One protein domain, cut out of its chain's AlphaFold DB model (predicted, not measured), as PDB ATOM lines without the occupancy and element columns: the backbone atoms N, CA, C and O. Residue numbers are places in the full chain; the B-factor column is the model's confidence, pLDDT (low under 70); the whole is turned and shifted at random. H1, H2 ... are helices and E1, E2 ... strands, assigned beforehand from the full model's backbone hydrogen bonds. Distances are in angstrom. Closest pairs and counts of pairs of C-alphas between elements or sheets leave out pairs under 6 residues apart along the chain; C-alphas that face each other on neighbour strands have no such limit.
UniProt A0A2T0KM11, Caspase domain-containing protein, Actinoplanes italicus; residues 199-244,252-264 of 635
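AT A GLANCE: This is residues 199 to 244 and 252 to 264 of the 635 residues of the protein "Caspase domain-containing protein" of Actinoplanes italicus (UniProt A0A2T0KM11). Two helices, H1 and H2, pack together at a steep tilt, and a small two-stranded ribbon, E1 and E2, lies by the last residues of H1 and the first of H2. The 59 printed residues hold H1, E1, H2 and E2 in that order, a mixed class with an antiparallel sheet, E1 - E2. The whole is compact, radius of gyration of the C-alphas 11.3 A, and only just elongated, spanning 36 by 24 by 14 A.

IN THESE COORDINATES: H1, residues 199 to 208, begins at C-alpha (-62.677, 15.137, -49.124) and measures 14.2 A. E1 is residues 225 to 228, 9.6 A; H2 is residues 229 to 239, 15.2 A. E2, residues 254 to 258, 11.0 A, ends at C-alpha (-40.667, 16.075, -39.296).

HOW THE PARTS SIT: H1 and H2 touch, opposite ways at a steep tilt of 42 degrees; their closest C-alphas, Gly 207 and Leu 232, are 5.8 A apart. In both, every O i to N i+4 pair is within hydrogen-bond range. E1 and E2 are antiparallel at 165 degrees, with N 258 and O 225 at 2.6 A. The closest C-alphas of H1 and E1, Leu 208 and Val 227, are 6.4 A apart.

THE WHOLE: Residues 245 to 251 are not printed, a gap of 20.1 A between C-alphas 244 and 252. The link H1 to E1 is long. No printed residue is under 70 in pLDDT.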
ATOM      1  N   ALA A 199     -64.019  15.286 -48.514       89.81
ATOM      2  CA  ALA A 199     -62.677  15.137 -49.124       89.81
ATOM      3  C   ALA A 199     -61.706  16.189 -48.567       89.81
ATOM      4  O   ALA A 199     -60.493  15.966 -48.567       89.81
ATOM      5  N   PHE A 200     -62.331  17.276 -48.029       93.75
ATOM      6  CA  PHE A 200     -61.419  18.355 -47.581       93.75
ATOM      7  C   PHE A 200     -60.565  17.898 -46.398       93.75
ATOM      8  O   PHE A 200     -59.343  18.050 -46.431       93.75
ATOM      9  N   THR A 201     -61.214  17.344 -45.348       95.31
ATOM     10  CA  THR A 201     -60.444  16.988 -44.133       95.31
ATOM     11  C   THR A 201     -59.401  15.910 -44.463       95.31
ATOM     12  O   THR A 201     -58.280  15.966 -43.954       95.31
ATOM     13  N   ALA A 202     -59.789  15.006 -45.298       95.12
ATOM     14  CA  ALA A 202     -58.790  13.973 -45.669       95.12
ATOM     15  C   ALA A 202     -57.575  14.610 -46.356       95.12
ATOM     16  O   ALA A 202     -56.437  14.272 -46.021       95.12
ATOM     17  N   ALA A 203     -57.813  15.457 -47.344       96.19
ATOM     18  CA  ALA A 203     -56.682  16.138 -48.009       96.19
ATOM     19  C   ALA A 203     -55.883  16.997 -47.018       96.19
ATOM     20  O   ALA A 203     -54.652  17.032 -47.093       96.19
ATOM     21  N   LEU A 204     -56.697  17.736 -46.179       97.19
ATOM     22  CA  LEU A 204     -55.999  18.542 -45.151       97.19
ATOM     23  C   LEU A 204     -55.071  17.679 -44.297       97.19
ATOM     24  O   LEU A 204     -53.898  18.021 -44.134       97.19
ATOM     25  N   LEU A 205     -55.554  16.562 -43.784       97.88
ATOM     26  CA  LEU A 205     -54.721  15.738 -42.881       97.88
ATOM     27  C   LEU A 205     -53.567  15.109 -43.666       97.88
ATOM     28  O   LEU A 205     -52.466  14.970 -43.126       97.88
ATOM     29  N   ALA A 206     -53.812  14.719 -44.963       97.56
ATOM     30  CA  ALA A 206     -52.677  14.214 -45.765       97.56
ATOM     31  C   ALA A 206     -51.604  15.298 -45.939       97.56
ATOM     32  O   ALA A 206     -50.412  15.005 -45.821       97.56
ATOM     33  N   GLY A 207     -52.091  16.473 -46.270       97.62
ATOM     34  CA  GLY A 207     -51.126  17.590 -46.389       97.62
ATOM     35  C   GLY A 207     -50.358  17.844 -45.084       97.62
ATOM     36  O   GLY A 207     -49.140  18.033 -45.115       97.62
ATOM     37  N   LEU A 208     -51.094  17.898 -43.960       97.94
ATOM     38  CA  LEU A 208     -50.418  18.151 -42.659       97.94
ATOM     39  C   LEU A 208     -49.444  17.025 -42.320       97.94
ATOM     40  O   LEU A 208     -48.492  17.244 -41.566       97.94
ATOM     41  N   ALA A 209     -49.725  15.898 -42.919       97.38
ATOM     42  CA  ALA A 209     -48.811  14.760 -42.652       97.38
ATOM     43  C   ALA A 209     -47.621  14.796 -43.620       97.38
ATOM     44  O   ALA A 209     -46.782  13.893 -43.598       97.38
ATOM     45  N   GLY A 210     -47.620  15.798 -44.485       96.75
ATOM     46  CA  GLY A 210     -46.413  16.014 -45.317       96.75
ATOM     47  C   GLY A 210     -46.559  15.335 -46.681       96.75
ATOM     48  O   GLY A 210     -45.554  14.968 -47.295       96.75
ATOM     49  N   ALA A 211     -47.773  15.135 -47.123       96.12
ATOM     50  CA  ALA A 211     -47.926  14.463 -48.425       96.12
ATOM     51  C   ALA A 211     -47.486  15.404 -49.560       96.12
ATOM     52  O   ALA A 211     -47.783  16.602 -49.550       96.12
ATOM     53  N   GLY A 212     -46.785  14.734 -50.514       92.38
ATOM     54  CA  GLY A 212     -46.409  15.421 -51.780       92.38
ATOM     55  C   GLY A 212     -45.771  16.796 -51.517       92.38
ATOM     56  O   GLY A 212     -44.820  16.921 -50.743       92.38
ATOM     57  N   ALA A 213     -46.465  17.816 -52.232       91.12
ATOM     58  CA  ALA A 213     -45.835  19.165 -52.217       91.12
ATOM     59  C   ALA A 213     -46.280  19.952 -50.981       91.12
ATOM     60  O   ALA A 213     -45.964  21.137 -50.856       91.12
ATOM     61  N   ALA A 214     -47.065  19.252 -50.107       95.25
ATOM     62  CA  ALA A 214     -47.424  19.959 -48.853       95.25
ATOM     63  C   ALA A 214     -46.209  20.123 -47.935       95.25
ATOM     64  O   ALA A 214     -46.225  20.970 -47.038       95.25
ATOM     65  N   LYS A 215     -45.222  19.311 -48.176       95.12
ATOM     66  CA  LYS A 215     -44.023  19.436 -47.314       95.12
ATOM     67  C   LYS A 215     -42.878  20.066 -48.111       95.12
ATOM     68  O   LYS A 215     -42.887  20.067 -49.344       95.12
ATOM     69  N   GLU A 216     -41.982  20.639 -47.369       93.00
ATOM     70  CA  GLU A 216     -40.752  21.186 -47.980       93.00
ATOM     71  C   GLU A 216     -39.566  20.936 -47.038       93.00
ATOM     72  O   GLU A 216     -39.742  20.695 -45.842       93.00
ATOM     73  N   PHE A 217     -38.416  20.885 -47.690       92.06
ATOM     74  CA  PHE A 217     -37.207  20.598 -46.895       92.06
ATOM     75  C   PHE A 217     -36.533  21.923 -46.518       92.06
ATOM     76  O   PHE A 217     -36.125  22.702 -47.383       92.06
ATOM     77  N   ASP A 218     -36.554  22.211 -45.172       88.44
ATOM     78  CA  ASP A 218     -35.867  23.412 -44.650       88.44
ATOM     79  C   ASP A 218     -34.524  23.042 -43.999       88.44
ATOM     80  O   ASP A 218     -34.478  22.460 -42.914       88.44
ATOM     81  N   GLU A 219     -33.484  23.548 -44.578       83.12
ATOM     82  CA  GLU A 219     -32.132  23.083 -44.171       83.12
ATOM     83  C   GLU A 219     -31.728  23.703 -42.832       83.12
ATOM     84  O   GLU A 219     -30.822  23.193 -42.170       83.12
ATOM     85  N   ARG A 220     -32.386  24.653 -42.459       83.38
ATOM     86  CA  ARG A 220     -31.947  25.334 -41.214       83.38
ATOM     87  C   ARG A 220     -32.689  24.771 -40.003       83.38
ATOM     88  O   ARG A 220     -32.325  25.078 -38.866       83.38
ATOM     89  N   ALA A 221     -33.674  23.930 -40.364       86.06
ATOM     90  CA  ALA A 221     -34.499  23.472 -39.224       86.06
ATOM     91  C   ALA A 221     -33.923  22.174 -38.644       86.06
ATOM     92  O   ALA A 221     -33.285  21.387 -39.347       86.06
ATOM     93  N   ASP A 222     -34.059  22.099 -37.339       88.19
ATOM     94  CA  ASP A 222     -33.631  20.825 -36.709       88.19
ATOM     95  C   ASP A 222     -34.402  19.636 -37.294       88.19
ATOM     96  O   ASP A 222     -33.805  18.591 -37.557       88.19
ATOM     97  N   ARG A 223     -35.695  19.883 -37.489       92.94
ATOM     98  CA  ARG A 223     -36.548  18.926 -38.225       92.94
ATOM     99  C   ARG A 223     -36.926  19.510 -39.594       92.94
ATOM    100  O   ARG A 223     -37.840  20.329 -39.709       92.94
ATOM    101  N   PRO A 224     -36.133  19.058 -40.606       92.88
ATOM    102  CA  PRO A 224     -35.981  19.819 -41.860       92.88
ATOM    103  C   PRO A 224     -37.211  19.681 -42.764       92.88
ATOM    104  O   PRO A 224     -37.412  20.516 -43.649       92.88
ATOM    105  N   TYR A 225     -38.047  18.658 -42.471       94.94
ATOM    106  CA  TYR A 225     -39.290  18.653 -43.279       94.94
ATOM    107  C   TYR A 225     -40.404  19.421 -42.552       94.94
ATOM    108  O   TYR A 225     -40.795  19.076 -41.434       94.94
ATOM    109  N   VAL A 226     -40.780  20.444 -43.317       95.06
ATOM    110  CA  VAL A 226     -41.766  21.311 -42.627       95.06
ATOM    111  C   VAL A 226     -42.994  21.444 -43.535       95.06
ATOM    112  O   VAL A 226     -42.895  21.363 -44.762       95.06
ATOM    113  N   VAL A 227     -44.107  21.457 -42.871       96.31
ATOM    114  CA  VAL A 227     -45.338  21.879 -43.578       96.31
ATOM    115  C   VAL A 227     -45.710  23.305 -43.147       96.31
ATOM    116  O   VAL A 227     -46.097  23.549 -42.002       96.31
ATOM    117  N   ARG A 228     -45.590  24.134 -44.155       94.00
ATOM    118  CA  ARG A 228     -45.941  25.548 -43.867       94.00
ATOM    119  C   ARG A 228     -47.349  25.868 -44.378       94.00
ATOM    120  O   ARG A 228     -47.910  25.137 -45.197       94.00
ATOM    121  N   TRP A 229     -47.833  26.965 -43.789       93.31
ATOM    122  CA  TRP A 229     -49.192  27.380 -44.211       93.31
ATOM    123  C   TRP A 229     -49.254  27.516 -45.733       93.31
ATOM    124  O   TRP A 229     -50.177  26.988 -46.356       93.31
ATOM    125  N   SER A 230     -48.243  28.096 -46.310       86.00
ATOM    126  CA  SER A 230     -48.282  28.344 -47.766       86.00
ATOM    127  C   SER A 230     -48.194  27.036 -48.563       86.00
ATOM    128  O   SER A 230     -48.893  26.882 -49.567       86.00
ATOM    129  N   THR A 231     -47.308  26.082 -48.090       91.62
ATOM    130  CA  THR A 231     -47.209  24.832 -48.886       91.62
ATOM    131  C   THR A 231     -48.457  23.968 -48.684       91.62
ATOM    132  O   THR A 231     -48.874  23.271 -49.611       91.62
ATOM    133  N   LEU A 232     -49.017  24.071 -47.495       95.50
ATOM    134  CA  LEU A 232     -50.245  23.279 -47.277       95.50
ATOM    135  C   LEU A 232     -51.386  23.814 -48.150       95.50
ATOM    136  O   LEU A 232     -52.082  23.028 -48.798       95.50
ATOM    137  N   THR A 233     -51.544  25.158 -48.189       92.62
ATOM    138  CA  THR A 233     -52.688  25.696 -48.961       92.62
ATOM    139  C   THR A 233     -52.473  25.438 -50.457       92.62
ATOM    140  O   THR A 233     -53.435  25.151 -51.173       92.62
ATOM    141  N   ALA A 234     -51.229  25.552 -50.928       87.19
ATOM    142  CA  ALA A 234     -50.984  25.217 -52.347       87.19
ATOM    143  C   ALA A 234     -51.320  23.749 -52.637       87.19
ATOM    144  O   ALA A 234     -51.899  23.449 -53.684       87.19
ATOM    145  N   TYR A 235     -50.897  22.930 -51.711       93.06
ATOM    146  CA  TYR A 235     -51.217  21.496 -51.880       93.06
ATOM    147  C   TYR A 235     -52.731  21.265 -51.934       93.06
ATOM    148  O   TYR A 235     -53.211  20.545 -52.813       93.06
ATOM    149  N   LEU A 236     -53.422  21.904 -51.060       93.50
ATOM    150  CA  LEU A 236     -54.883  21.669 -51.031       93.50
ATOM    151  C   LEU A 236     -55.532  22.195 -52.314       93.50
ATOM    152  O   LEU A 236     -56.449  21.560 -52.840       93.50
ATOM    153  N   GLU A 237     -55.061  23.283 -52.786       88.06
ATOM    154  CA  GLU A 237     -55.640  23.830 -54.032       88.06
ATOM    155  C   GLU A 237     -55.419  22.869 -55.203       88.06
ATOM    156  O   GLU A 237     -56.306  22.719 -56.046       88.06
ATOM    157  N   SER A 238     -54.262  22.232 -55.198       87.94
ATOM    158  CA  SER A 238     -54.001  21.294 -56.307       87.94
ATOM    159  C   SER A 238     -54.781  19.987 -56.128       87.94
ATOM    160  O   SER A 238     -55.234  19.405 -57.116       87.94
ATOM    161  N   GLU A 239     -54.932  19.617 -54.882       91.06
ATOM    162  CA  GLU A 239     -55.553  18.292 -54.638       91.06
ATOM    163  C   GLU A 239     -57.078  18.395 -54.721       91.06
ATOM    164  O   GLU A 239     -57.736  17.419 -55.090       91.06
ATOM    165  N   MET A 240     -57.549  19.614 -54.511       88.75
ATOM    166  CA  MET A 240     -59.023  19.716 -54.435       88.75
ATOM    167  C   MET A 240     -59.532  20.454 -55.676       88.75
ATOM    168  O   MET A 240     -60.191  21.489 -55.568       88.75
ATOM    169  N   ARG A 241     -59.324  19.824 -56.854       78.12
ATOM    170  CA  ARG A 241     -59.601  20.552 -58.119       78.12
ATOM    171  C   ARG A 241     -61.100  20.819 -58.264       78.12
ATOM    172  O   ARG A 241     -61.487  21.811 -58.886       78.12
ATOM    173  N   ASN A 242     -61.887  19.994 -57.473       80.44
ATOM    174  CA  ASN A 242     -63.344  20.188 -57.667       80.44
ATOM    175  C   ASN A 242     -63.955  20.964 -56.500       80.44
ATOM    176  O   ASN A 242     -65.163  21.203 -56.486       80.44
ATOM    177  N   GLN A 243     -63.076  21.272 -55.586       82.81
ATOM    178  CA  GLN A 243     -63.480  22.083 -54.422       82.81
ATOM    179  C   GLN A 243     -62.397  23.127 -54.120       82.81
ATOM    180  O   GLN A 243     -61.236  22.793 -53.873       82.81
ATOM    181  N   GLU A 244     -62.857  24.450 -54.310       83.56
ATOM    182  CA  GLU A 244     -61.848  25.519 -54.102       83.56
ATOM    183  C   GLU A 244     -61.881  26.006 -52.644       83.56
ATOM    184  O   GLU A 244     -62.813  26.693 -52.221       83.56
ATOM    185  N   ASP A 252     -45.917  32.854 -43.164       83.69
ATOM    186  CA  ASP A 252     -45.796  31.432 -43.560       83.69
ATOM    187  C   ASP A 252     -45.480  30.584 -42.314       83.69
ATOM    188  O   ASP A 252     -44.372  30.064 -42.168       83.69
ATOM    189  N   LEU A 253     -46.599  30.403 -41.639       90.62
ATOM    190  CA  LEU A 253     -46.562  29.653 -40.364       90.62
ATOM    191  C   LEU A 253     -46.184  28.185 -40.605       90.62
ATOM    192  O   LEU A 253     -46.631  27.561 -41.571       90.62
ATOM    193  N   VAL A 254     -45.252  27.678 -39.636       93.81
ATOM    194  CA  VAL A 254     -44.962  26.225 -39.712       93.81
ATOM    195  C   VAL A 254     -46.032  25.454 -38.918       93.81
ATOM    196  O   VAL A 254     -46.190  25.642 -37.709       93.81
ATOM    197  N   LEU A 255     -46.713  24.555 -39.592       95.88
ATOM    198  CA  LEU A 255     -47.831  23.821 -38.947       95.88
ATOM    199  C   LEU A 255     -47.356  22.466 -38.419       95.88
ATOM    200  O   LEU A 255     -47.918  21.958 -37.446       95.88
ATOM    201  N   ALA A 256     -46.359  21.918 -39.143       96.00
ATOM    202  CA  ALA A 256     -45.806  20.621 -38.698       96.00
ATOM    203  C   ALA A 256     -44.363  20.486 -39.191       96.00
ATOM    204  O   ALA A 256     -43.950  21.147 -40.146       96.00
ATOM    205  N   ASP A 257     -43.663  19.716 -38.384       95.75
ATOM    206  CA  ASP A 257     -42.294  19.426 -38.863       95.75
ATOM    207  C   ASP A 257     -41.930  17.973 -38.553       95.75
ATOM    208  O   ASP A 257     -42.553  17.332 -37.705       95.75
ATOM    209  N   PHE A 258     -41.013  17.506 -39.408       95.25
ATOM    210  CA  PHE A 258     -40.667  16.075 -39.296       95.25
ATOM    211  C   PHE A 258     -39.144  15.927 -39.376       95.25
ATOM    212  O   PHE A 258     -38.450  16.762 -39.959       95.25
ATOM    213  N   ALA A 259     -38.707  14.827 -38.688       94.38
ATOM    214  CA  ALA A 259     -37.251  14.553 -38.741       94.38
ATOM    215  C   ALA A 259     -36.837  14.118 -40.156       94.38
ATOM    216  O   ALA A 259     -37.661  13.659 -40.950       94.38
ATOM    217  N   ASP A 260     -35.541  14.305 -40.410       92.50
ATOM    218  CA  ASP A 260     -34.992  13.803 -41.689       92.50
ATOM    219  C   ASP A 260     -35.099  12.271 -41.748       92.50
ATOM    220  O   ASP A 260     -34.896  11.576 -40.751       92.50
ATOM    221  N   GLY A 261     -35.556  11.769 -42.921       91.44
ATOM    222  CA  GLY A 261     -35.678  10.303 -43.085       91.44
ATOM    223  C   GLY A 261     -37.114   9.828 -42.847       91.44
ATOM    224  O   GLY A 261     -37.395   8.639 -43.016       91.44
ATOM    225  N   THR A 262     -37.939  10.792 -42.385       94.94
ATOM    226  CA  THR A 262     -39.336  10.399 -42.099       94.94
ATOM    227  C   THR A 262     -40.024   9.925 -43.385       94.94
ATOM    228  O   THR A 262     -40.831   8.995 -43.340       94.94
ATOM    229  N   PHE A 263     -39.614  10.537 -44.494       95.94
ATOM    230  CA  PHE A 263     -40.330  10.195 -45.741       95.94
ATOM    231  C   PHE A 263     -39.417   9.348 -46.632       95.94
ATOM    232  O   PHE A 263     -38.191   9.461 -46.583       95.94
ATOM    233  N   GLY A 264     -40.136   8.313 -47.305       95.75
ATOM    234  CA  GLY A 264     -39.375   7.439 -48.228       95.75
ATOM    235  C   GLY A 264     -38.866   8.215 -49.452       95.75
ATOM    236  O   GLY A 264     -39.240   9.367 -49.682       95.75
TER     237      GLY A 264